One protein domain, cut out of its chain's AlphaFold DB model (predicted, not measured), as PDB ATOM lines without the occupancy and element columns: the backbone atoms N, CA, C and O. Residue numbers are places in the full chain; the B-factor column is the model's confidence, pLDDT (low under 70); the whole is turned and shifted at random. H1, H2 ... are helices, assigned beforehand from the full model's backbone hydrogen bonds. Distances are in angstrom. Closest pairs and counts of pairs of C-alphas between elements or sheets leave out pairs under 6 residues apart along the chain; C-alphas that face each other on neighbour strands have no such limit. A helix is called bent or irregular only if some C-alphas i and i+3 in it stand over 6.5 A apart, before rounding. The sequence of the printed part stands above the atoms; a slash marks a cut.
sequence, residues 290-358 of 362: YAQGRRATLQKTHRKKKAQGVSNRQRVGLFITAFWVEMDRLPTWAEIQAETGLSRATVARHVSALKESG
ATOM      1  N   TYR A 290     290.540 156.757 250.205       74.56
ATOM      2  CA  TYR A 290     289.643 157.848 250.584       74.56
ATOM      3  C   TYR A 290     288.905 158.453 249.377       74.56
ATOM      4  O   TYR A 290     287.689 158.665 249.432       74.56
ATOM      5  N   ALA A 291     289.614 158.738 248.282       78.19
ATOM      6  CA  ALA A 291     289.043 159.337 247.078       78.19
ATOM      7  C   ALA A 291     288.080 158.362 246.379       78.19
ATOM      8  O   ALA A 291     286.949 158.735 246.045       78.19
ATOM      9  N   GLN A 292     288.467 157.090 246.263       82.00
ATOM     10  CA  GLN A 292     287.628 156.028 245.708       82.00
ATOM     11  C   GLN A 292     286.368 155.786 246.551       82.00
ATOM     12  O   GLN A 292     285.263 155.756 246.004       82.00
ATOM     13  N   GLY A 293     286.480 155.739 247.884       83.56
ATOM     14  CA  GLY A 293     285.324 155.606 248.779       83.56
ATOM     15  C   GLY A 293     284.328 156.769 248.654       83.56
ATOM     16  O   GLY A 293     283.102 156.575 248.641       83.56
ATOM     17  N   ARG A 294     284.827 158.001 248.476       82.31
ATOM     18  CA  ARG A 294     283.979 159.178 248.218       82.31
ATOM     19  C   ARG A 294     283.352 159.149 246.823       82.31
ATOM     20  O   ARG A 294     282.166 159.472 246.715       82.31
ATOM     21  N   ARG A 295     284.077 158.717 245.782       83.88
ATOM     22  CA  ARG A 295     283.525 158.507 244.427       83.88
ATOM     23  C   ARG A 295     282.427 157.443 244.430       83.88
ATOM     24  O   ARG A 295     281.359 157.694 243.880       83.88
ATOM     25  N   ALA A 296     282.623 156.319 245.115       85.12
ATOM     26  CA  ALA A 296     281.616 155.266 245.250       85.12
ATOM     27  C   ALA A 296     280.345 155.771 245.960       85.12
ATOM     28  O   ALA A 296     279.222 155.527 245.509       85.12
ATOM     29  N   THR A 297     280.508 156.557 247.029       86.75
ATOM     30  CA  THR A 297     279.384 157.192 247.741       86.75
ATOM     31  C   THR A 297     278.618 158.164 246.838       86.75
ATOM     32  O   THR A 297     277.381 158.162 246.811       86.75
ATOM     33  N   LEU A 298     279.339 158.984 246.065       87.31
ATOM     34  CA  LEU A 298     278.744 159.891 245.084       87.31
ATOM     35  C   LEU A 298     278.002 159.115 243.997       87.31
ATOM     36  O   LEU A 298     276.831 159.395 243.763       87.31
ATOM     37  N   GLN A 299     278.617 158.098 243.394       88.56
ATOM     38  CA  GLN A 299     277.979 157.249 242.387       88.56
ATOM     39  C   GLN A 299     276.696 156.600 242.917       88.56
ATOM     40  O   GLN A 299     275.663 156.655 242.249       88.56
ATOM     41  N   LYS A 300     276.709 156.061 244.143       89.94
ATOM     42  CA  LYS A 300     275.508 155.510 244.795       89.94
ATOM     43  C   LYS A 300     274.418 156.574 244.959       89.94
ATOM     44  O   LYS A 300     273.249 156.319 244.668       89.94
ATOM     45  N   THR A 301     274.801 157.784 245.358       88.75
ATOM     46  CA  THR A 301     273.879 158.921 245.496       88.75
ATOM     47  C   THR A 301     273.299 159.343 244.146       88.75
ATOM     48  O   THR A 301     272.091 159.545 244.038       88.75
ATOM     49  N   HIS A 302     274.122 159.432 243.098       89.38
ATOM     50  CA  HIS A 302     273.682 159.754 241.740       89.38
ATOM     51  C   HIS A 302     272.731 158.690 241.187       89.38
ATOM     52  O   HIS A 302     271.701 159.051 240.621       89.38
ATOM     53  N   ARG A 303     273.004 157.397 241.416       89.44
ATOM     54  CA  ARG A 303     272.087 156.300 241.059       89.44
ATOM     55  C   ARG A 303     270.731 156.459 241.749       89.44
ATOM     56  O   ARG A 303     269.705 156.429 241.073       89.44
ATOM     57  N   LYS A 304     270.717 156.727 243.062       88.81
ATOM     58  CA  LYS A 304     269.472 156.959 243.817       88.81
ATOM     59  C   LYS A 304     268.719 158.196 243.318       88.81
ATOM     60  O   LYS A 304     267.512 158.131 243.124       88.81
ATOM     61  N   LYS A 305     269.418 159.305 243.054       87.88
ATOM     62  CA  LYS A 305     268.809 160.528 242.505       87.88
ATOM     63  C   LYS A 305     268.253 160.321 241.095       87.88
ATOM     64  O   LYS A 305     267.198 160.868 240.792       87.88
ATOM     65  N   LYS A 306     268.919 159.524 240.252       89.69
ATOM     66  CA  LYS A 306     268.417 159.156 238.921       89.69
ATOM     67  C   LYS A 306     267.120 158.356 239.039       89.69
ATOM     68  O   LYS A 306     266.138 158.728 238.408       89.69
ATOM     69  N   ALA A 307     267.093 157.334 239.897       89.31
ATOM     70  CA  ALA A 307     265.886 156.553 240.164       89.31
ATOM     71  C   ALA A 307     264.745 157.422 240.725       89.31
ATOM     72  O   ALA A 307     263.623 157.349 240.235       89.31
ATOM     73  N   GLN A 308     265.045 158.315 241.676       88.31
ATOM     74  CA  GLN A 308     264.065 159.261 242.216       88.31
ATOM     75  C   GLN A 308     263.514 160.195 241.131       88.31
ATOM     76  O   GLN A 308     262.316 160.444 241.088       88.31
ATOM     77  N   GLY A 309     264.370 160.703 240.241       89.88
ATOM     78  CA  GLY A 309     263.946 161.556 239.133       89.88
ATOM     79  C   GLY A 309     263.030 160.833 238.143       89.88
ATOM     80  O   GLY A 309     262.066 161.428 237.672       89.88
ATOM     81  N   VAL A 310     263.300 159.555 237.857       89.44
ATOM     82  CA  VAL A 310     262.425 158.711 237.024       89.44
ATOM     83  C   VAL A 310     261.087 158.471 237.722       89.44
ATOM     84  O   VAL A 310     260.047 158.716 237.122       89.44
ATOM     85  N   SER A 311     261.107 158.093 239.002       91.19
ATOM     86  CA  SER A 311     259.893 157.883 239.799       91.19
ATOM     87  C   SER A 311     259.027 159.145 239.875       91.19
ATOM     88  O   SER A 311     257.822 159.086 239.652       91.19
ATOM     89  N   ASN A 312     259.635 160.312 240.104       91.50
ATOM     90  CA  ASN A 312     258.918 161.586 240.125       91.50
ATOM     91  C   ASN A 312     258.314 161.926 238.754       91.50
ATOM     92  O   ASN A 312     257.178 162.386 238.696       91.50
ATOM     93  N   ARG A 313     259.039 161.669 237.652       90.62
ATOM     94  CA  ARG A 313     258.506 161.848 236.292       90.62
ATOM     95  C   ARG A 313     257.288 160.956 236.053       90.62
ATOM     96  O   ARG A 313     256.291 161.444 235.540       90.62
ATOM     97  N   GLN A 314     257.361 159.686 236.448       90.62
ATOM     98  CA  GLN A 314     256.253 158.738 236.307       90.62
ATOM     99  C   GLN A 314     255.036 159.165 237.128       90.62
ATOM    100  O   GLN A 314     253.935 159.162 236.602       90.62
ATOM    101  N   ARG A 315     255.224 159.607 238.379       91.69
ATOM    102  CA  ARG A 315     254.124 160.127 239.211       91.69
ATOM    103  C   ARG A 315     253.417 161.317 238.565       91.69
ATOM    104  O   ARG A 315     252.195 161.366 238.569       91.69
ATOM    105  N   VAL A 316     254.182 162.250 237.994       92.50
ATOM    106  CA  VAL A 316     253.627 163.398 237.259       92.50
ATOM    107  C   VAL A 316     252.880 162.935 236.005       92.50
ATOM    108  O   VAL A 316     251.756 163.369 235.785       92.50
ATOM    109  N   GLY A 317     253.468 162.038 235.207       91.62
ATOM    110  CA  GLY A 317     252.845 161.529 233.982       91.62
ATOM    111  C   GLY A 317     251.558 160.742 234.237       91.62
ATOM    112  O   GLY A 317     250.561 160.993 233.567       91.62
ATOM    113  N   LEU A 318     251.557 159.854 235.238       91.94
ATOM    114  CA  LEU A 318     250.386 159.073 235.653       91.94
ATOM    115  C   LEU A 318     249.238 159.973 236.109       91.94
ATOM    116  O   LEU A 318     248.100 159.753 235.712       91.94
ATOM    117  N   PHE A 319     249.532 161.008 236.900       93.25
ATOM    118  CA  PHE A 319     248.503 161.955 237.313       93.25
ATOM    119  C   PHE A 319     247.940 162.732 236.120       93.25
ATOM    120  O   PHE A 319     246.730 162.848 235.995       93.25
ATOM    121  N   ILE A 320     248.797 163.221 235.215       92.00
ATOM    122  CA  ILE A 320     248.348 163.954 234.022       92.00
ATOM    123  C   ILE A 320     247.443 163.090 233.141       92.00
ATOM    124  O   ILE A 320     246.406 163.569 232.693       92.00
ATOM    125  N   THR A 321     247.818 161.833 232.906       89.75
ATOM    126  CA  THR A 321     247.023 160.909 232.083       89.75
ATOM    127  C   THR A 321     245.709 160.527 232.755       89.75
ATOM    128  O   THR A 321     244.673 160.603 232.103       89.75
ATOM    129  N   ALA A 322     245.715 160.192 234.049       90.19
ATOM    130  CA  ALA A 322     244.488 159.897 234.792       90.19
ATOM    131  C   ALA A 322     243.533 161.101 234.821       90.19
ATOM    132  O   ALA A 322     242.351 160.967 234.521       90.19
ATOM    133  N   PHE A 323     244.066 162.295 235.088       92.12
ATOM    134  CA  PHE A 323     243.284 163.525 235.130       92.12
ATOM    135  C   PHE A 323     242.671 163.865 233.766       92.12
ATOM    136  O   PHE A 323     241.519 164.283 233.699       92.12
ATOM    137  N   TRP A 324     243.415 163.658 232.675       91.38
ATOM    138  CA  TRP A 324     242.901 163.858 231.319       91.38
ATOM    139  C   TRP A 324     241.759 162.888 230.990       91.38
ATOM    140  O   TRP A 324     240.742 163.323 230.465       91.38
ATOM    141  N   VAL A 325     241.879 161.610 231.373       90.94
ATOM    142  CA  VAL A 325     240.818 160.603 231.174       90.94
ATOM    143  C   VAL A 325     239.552 160.932 231.974       90.94
ATOM    144  O   VAL A 325     238.449 160.718 231.478       90.94
ATOM    145  N   GLU A 326     239.688 161.434 233.202       90.75
ATOM    146  CA  GLU A 326     238.544 161.708 234.085       90.75
ATOM    147  C   GLU A 326     237.852 163.049 233.802       90.75
ATOM    148  O   GLU A 326     236.633 163.151 233.936       90.75
ATOM    149  N   MET A 327     238.616 164.084 233.444       88.44
ATOM    150  CA  MET A 327     238.135 165.472 233.381       88.44
ATOM    151  C   MET A 327     238.117 166.064 231.965       88.44
ATOM    152  O   MET A 327     237.738 167.226 231.818       88.44
ATOM    153  N   ASP A 328     238.571 165.313 230.954       88.12
ATOM    154  CA  ASP A 328     238.684 165.738 229.547       88.12
ATOM    155  C   ASP A 328     239.472 167.055 229.362       88.12
ATOM    156  O   ASP A 328     239.222 167.875 228.479       88.12
ATOM    157  N   ARG A 329     240.438 167.307 230.259       90.12
ATOM    158  CA  ARG A 329     241.351 168.458 230.209       90.12
ATOM    159  C   ARG A 329     242.684 168.141 230.871       90.12
ATOM    160  O   ARG A 329     242.771 167.298 231.759       90.12
ATOM    161  N   LEU A 330     243.726 168.892 230.520       89.31
ATOM    162  CA  LEU A 330     245.005 168.813 231.228       89.31
ATOM    163  C   LEU A 330     244.916 169.470 232.624       89.31
ATOM    164  O   LEU A 330     244.258 170.509 232.783       89.31
ATOM    165  N   PRO A 331     245.593 168.910 233.644       90.50
ATOM    166  CA  PRO A 331     245.665 169.525 234.961       90.50
ATOM    167  C   PRO A 331     246.549 170.777 234.947       90.50
ATOM    168  O   PRO A 331     247.548 170.882 234.230       90.50
ATOM    169  N   THR A 332     246.202 171.738 235.794       92.19
ATOM    170  CA  THR A 332     246.992 172.945 236.033       92.19
ATOM    171  C   THR A 332     248.249 172.633 236.848       92.19
ATOM    172  O   THR A 332     248.325 171.646 237.581       92.19
ATOM    173  N   TRP A 333     249.244 173.527 236.798       90.94
ATOM    174  CA  TRP A 333     250.459 173.393 237.611       90.94
ATOM    175  C   TRP A 333     250.162 173.237 239.109       90.94
ATOM    176  O   TRP A 333     250.845 172.471 239.780       90.94
ATOM    177  N   ALA A 334     249.145 173.936 239.622       90.56
ATOM    178  CA  ALA A 334     248.760 173.875 241.029       90.56
ATOM    179  C   ALA A 334     248.173 172.505 241.407       90.56
ATOM    180  O   ALA A 334     248.551 171.957 242.441       90.56
ATOM    181  N   GLU A 335     247.327 171.926 240.550       91.44
ATOM    182  CA  GLU A 335     246.736 170.594 240.748       91.44
ATOM    183  C   GLU A 335     247.823 169.505 240.762       91.44
ATOM    184  O   GLU A 335     247.864 168.677 241.670       91.44
ATOM    185  N   ILE A 336     248.789 169.565 239.837       91.56
ATOM    186  CA  ILE A 336     249.903 168.600 239.797       91.56
ATOM    187  C   ILE A 336     250.792 168.724 241.043       91.56
ATOM    188  O   ILE A 336     251.269 167.721 241.579       91.56
ATOM    189  N   GLN A 337     251.049 169.946 241.515       93.81
ATOM    190  CA  GLN A 337     251.827 170.163 242.737       93.81
ATOM    191  C   GLN A 337     251.108 169.630 243.979       93.81
ATOM    192  O   GLN A 337     251.767 169.027 244.826       93.81
ATOM    193  N   ALA A 338     249.792 169.845 244.078       92.56
ATOM    194  CA  ALA A 338     248.980 169.373 245.194       92.56
ATOM    195  C   ALA A 338     249.000 167.841 245.291       92.56
ATOM    196  O   ALA A 338     249.266 167.310 246.366       92.56
ATOM    197  N   GLU A 339     248.835 167.145 244.164       91.69
ATOM    198  CA  GLU A 339     248.817 165.678 244.140       91.69
ATOM    199  C   GLU A 339     250.210 165.063 244.355       91.69
ATOM    200  O   GLU A 339     250.408 164.099 245.099       91.69
ATOM    201  N   THR A 340     251.233 165.610 243.696       88.44
ATOM    202  CA  THR A 340     252.571 164.996 243.722       88.44
ATOM    203  C   THR A 340     253.418 165.428 244.920       88.44
ATOM    204  O   THR A 340     254.421 164.772 245.224       88.44
ATOM    205  N   GLY A 341     253.051 166.524 245.591       91.06
ATOM    206  CA  GLY A 341     253.843 167.161 246.648       91.06
ATOM    207  C   GLY A 341     255.158 167.775 246.147       91.06
ATOM    208  O   GLY A 341     256.054 168.067 246.941       91.06
ATOM    209  N   LEU A 342     255.325 167.929 244.829       91.69
ATOM    210  CA  LEU A 342     256.546 168.443 244.209       91.69
ATOM    211  C   LEU A 342     256.509 169.971 244.076       91.69
ATOM    212  O   LEU A 342     255.461 170.598 243.932       91.69
ATOM    213  N   SER A 343     257.689 170.597 244.072       92.31
ATOM    214  CA  SER A 343     257.798 172.037 243.818       92.31
ATOM    215  C   SER A 343     257.489 172.374 242.357       92.31
ATOM    216  O   SER A 343     257.812 171.597 241.455       92.31
ATOM    217  N   ARG A 344     256.958 173.577 242.102       90.88
ATOM    218  CA  ARG A 344     256.629 174.071 240.751       90.88
ATOM    219  C   ARG A 344     257.764 173.885 239.744       90.88
ATOM    220  O   ARG A 344     257.528 173.432 238.632       90.88
ATOM    221  N   ALA A 345     259.001 174.188 240.140       91.94
ATOM    222  CA  ALA A 345     260.176 174.033 239.280       91.94
ATOM    223  C   ALA A 345     260.446 172.564 238.905       91.94
ATOM    224  O   ALA A 345     260.849 172.265 237.782       91.94
ATOM    225  N   THR A 346     260.202 171.640 239.837       90.94
ATOM    226  CA  THR A 346     260.374 170.202 239.599       90.94
ATOM    227  C   THR A 346     259.279 169.677 238.680       90.94
ATOM    228  O   THR A 346     259.578 168.955 237.731       90.94
ATOM    229  N   VAL A 347     258.030 170.097 238.905       91.69
ATOM    230  CA  VAL A 347     256.896 169.760 238.036       91.69
ATOM    231  C   VAL A 347     257.129 170.283 236.615       91.69
ATOM    232  O   VAL A 347     257.066 169.498 235.676       91.69
ATOM    233  N   ALA A 348     257.514 171.553 236.449       92.56
ATOM    234  CA  ALA A 348     257.812 172.151 235.141       92.56
ATOM    235  C   ALA A 348     258.860 171.359 234.351       92.56
ATOM    236  O   ALA A 348     258.661 171.042 233.179       92.56
ATOM    237  N   ARG A 349     259.952 170.965 235.014       92.56
ATOM    238  CA  ARG A 349     261.006 170.154 234.400       92.56
ATOM    239  C   ARG A 349     260.512 168.769 233.976       92.56
ATOM    240  O   ARG A 349     260.934 168.268 232.937       92.56
ATOM    241  N   HIS A 350     259.662 168.124 234.776       92.44
ATOM    242  CA  HIS A 350     259.136 166.800 234.440       92.44
ATOM    243  C   HIS A 350     258.082 166.854 233.333       92.44
ATOM    244  O   HIS A 350     258.133 166.010 232.448       92.44
ATOM    245  N   VAL A 351     257.211 167.864 233.325       90.38
ATOM    246  CA  VAL A 351     256.235 168.090 232.249       90.38
ATOM    247  C   VAL A 351     256.930 168.426 230.927       90.38
ATOM    248  O   VAL A 351     256.578 167.846 229.909       90.38
ATOM    249  N   SER A 352     257.968 169.274 230.933       91.00
ATOM    250  CA  SER A 352     258.781 169.530 229.728       91.00
ATOM    251  C   SER A 352     259.388 168.240 229.182       91.00
ATOM    252  O   SER A 352     259.288 167.962 227.994       91.00
ATOM    253  N   ALA A 353     259.949 167.408 230.064       89.75
ATOM    254  CA  ALA A 353     260.539 166.137 229.663       89.75
ATOM    255  C   ALA A 353     259.506 165.132 229.120       89.75
ATOM    256  O   ALA A 353     259.857 164.352 228.245       89.75
ATOM    257  N   LEU A 354     258.269 165.134 229.635       89.06
ATOM    258  CA  LEU A 354     257.165 164.318 229.105       89.06
ATOM    259  C   LEU A 354     256.689 164.828 227.740       89.06
ATOM    260  O   LEU A 354     256.311 164.045 226.876       89.06
ATOM    261  N   LYS A 355     256.733 166.149 227.530       88.12
ATOM    262  CA  LYS A 355     256.366 166.772 226.255       88.12
ATOM    263  C   LYS A 355     257.379 166.418 225.172       88.12
ATOM    264  O   LYS A 355     256.997 166.103 224.054       88.12
ATOM    265  N   GLU A 356     258.662 166.448 225.521       89.00
ATOM    266  CA  GLU A 356     259.762 166.036 224.645       89.00
ATOM    267  C   GLU A 356     259.713 164.542 224.297       89.00
ATOM    268  O   GLU A 356     260.086 164.176 223.186       89.00
ATOM    269  N   SER A 357     259.254 163.680 225.214       85.94
ATOM    270  CA  SER A 357     259.118 162.241 224.956       85.94
ATOM    271  C   SER A 357     257.816 161.842 224.254       85.94
ATOM    272  O   SER A 357     257.686 160.685 223.871       85.94
ATOM    273  N   GLY A 358     256.880 162.777 224.047       83.62
ATOM    274  CA  GLY A 358     255.582 162.496 223.425       83.62
ATOM    275  C   GLY A 358     254.598 161.746 224.331       83.62
ATOM    276  O   GLY A 358     253.584 161.258 223.849       83.62
TER     277      GLY A 358
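What this domain is: This is residues 290 to 358 of the 362 residues of the protein "Replication initiation protein" of Corynebacterium qintianiae (UniProt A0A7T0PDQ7). One long helix, H1, runs the whole length of the domain, and two shorter helices, H2 and H3, pack on one side of its later part, with H3 crossing it nearly at a right angle. The first half of H1, residues 290 to 308, sticks out free of this small three-helix body as a straight arm. The printed part has 69 residues with three named helices, in the order H1, H2, H3, and no named strand; the class is all helix, and the packing of the helices is mostly crossed. The whole is loose, with a radius of gyration of the C-alphas of 15.6 A, and it spans 55 by 23 by 16 A, the arm making much of the length.

Where its parts are: H1 is the longest helix, residues 290 to 327, 38 residues and 54.8 A from first to last C-alpha. It begins with C-alpha 290 at (289.643, 157.848, 250.584) and ends with C-alpha 327 at (238.135, 165.472, 233.381). H3, residues 344 to 357, measures 19.9 A and ends with C-alpha 357 at (259.118, 162.241, 224.956). Between them along the chain is H2, residues 333 to 340, 10.6 A long. The three helices are not bent.

How they stand to each other: H1 touches H3 with residues 312 to 317 alone. The closest C-alphas of the two are those of Arg 313 and His 350, 5.3 A apart, and their lines are about perpendicular, at 78 degrees. H1 touches H2 with residues 315 to 320 alone, the closest C-alphas being those of Val 316 and Thr 340, 6.7 A apart. H1 and H2 stand at a steep tilt of 65 degrees and run opposite ways. H3 touches H2 with residues 344 to 348 alone; the closest C-alphas are those of Gln 337 and Arg 344, 6.5 A apart, and the lines are about perpendicular, at 86 degrees. In H1, H2 and H3 every pair of O i and N i+4 is within hydrogen-bond range.

The domain as a whole: The outline is a rod, and the two C-alphas farthest apart are those of Tyr 290 and Asp 328, at 55.7 A. Without residues 290 to 308, which stand free, the body has 50 residues, spans 26 by 23 by 15 A and has a radius of gyration of 9.9 A. The links from H1 to H2, of 5 residues, and from H2 to H3, of 3 residues, are tight. The printed part has no cut. The mean pLDDT of the printed part is 89.4, and no printed residue is under 70.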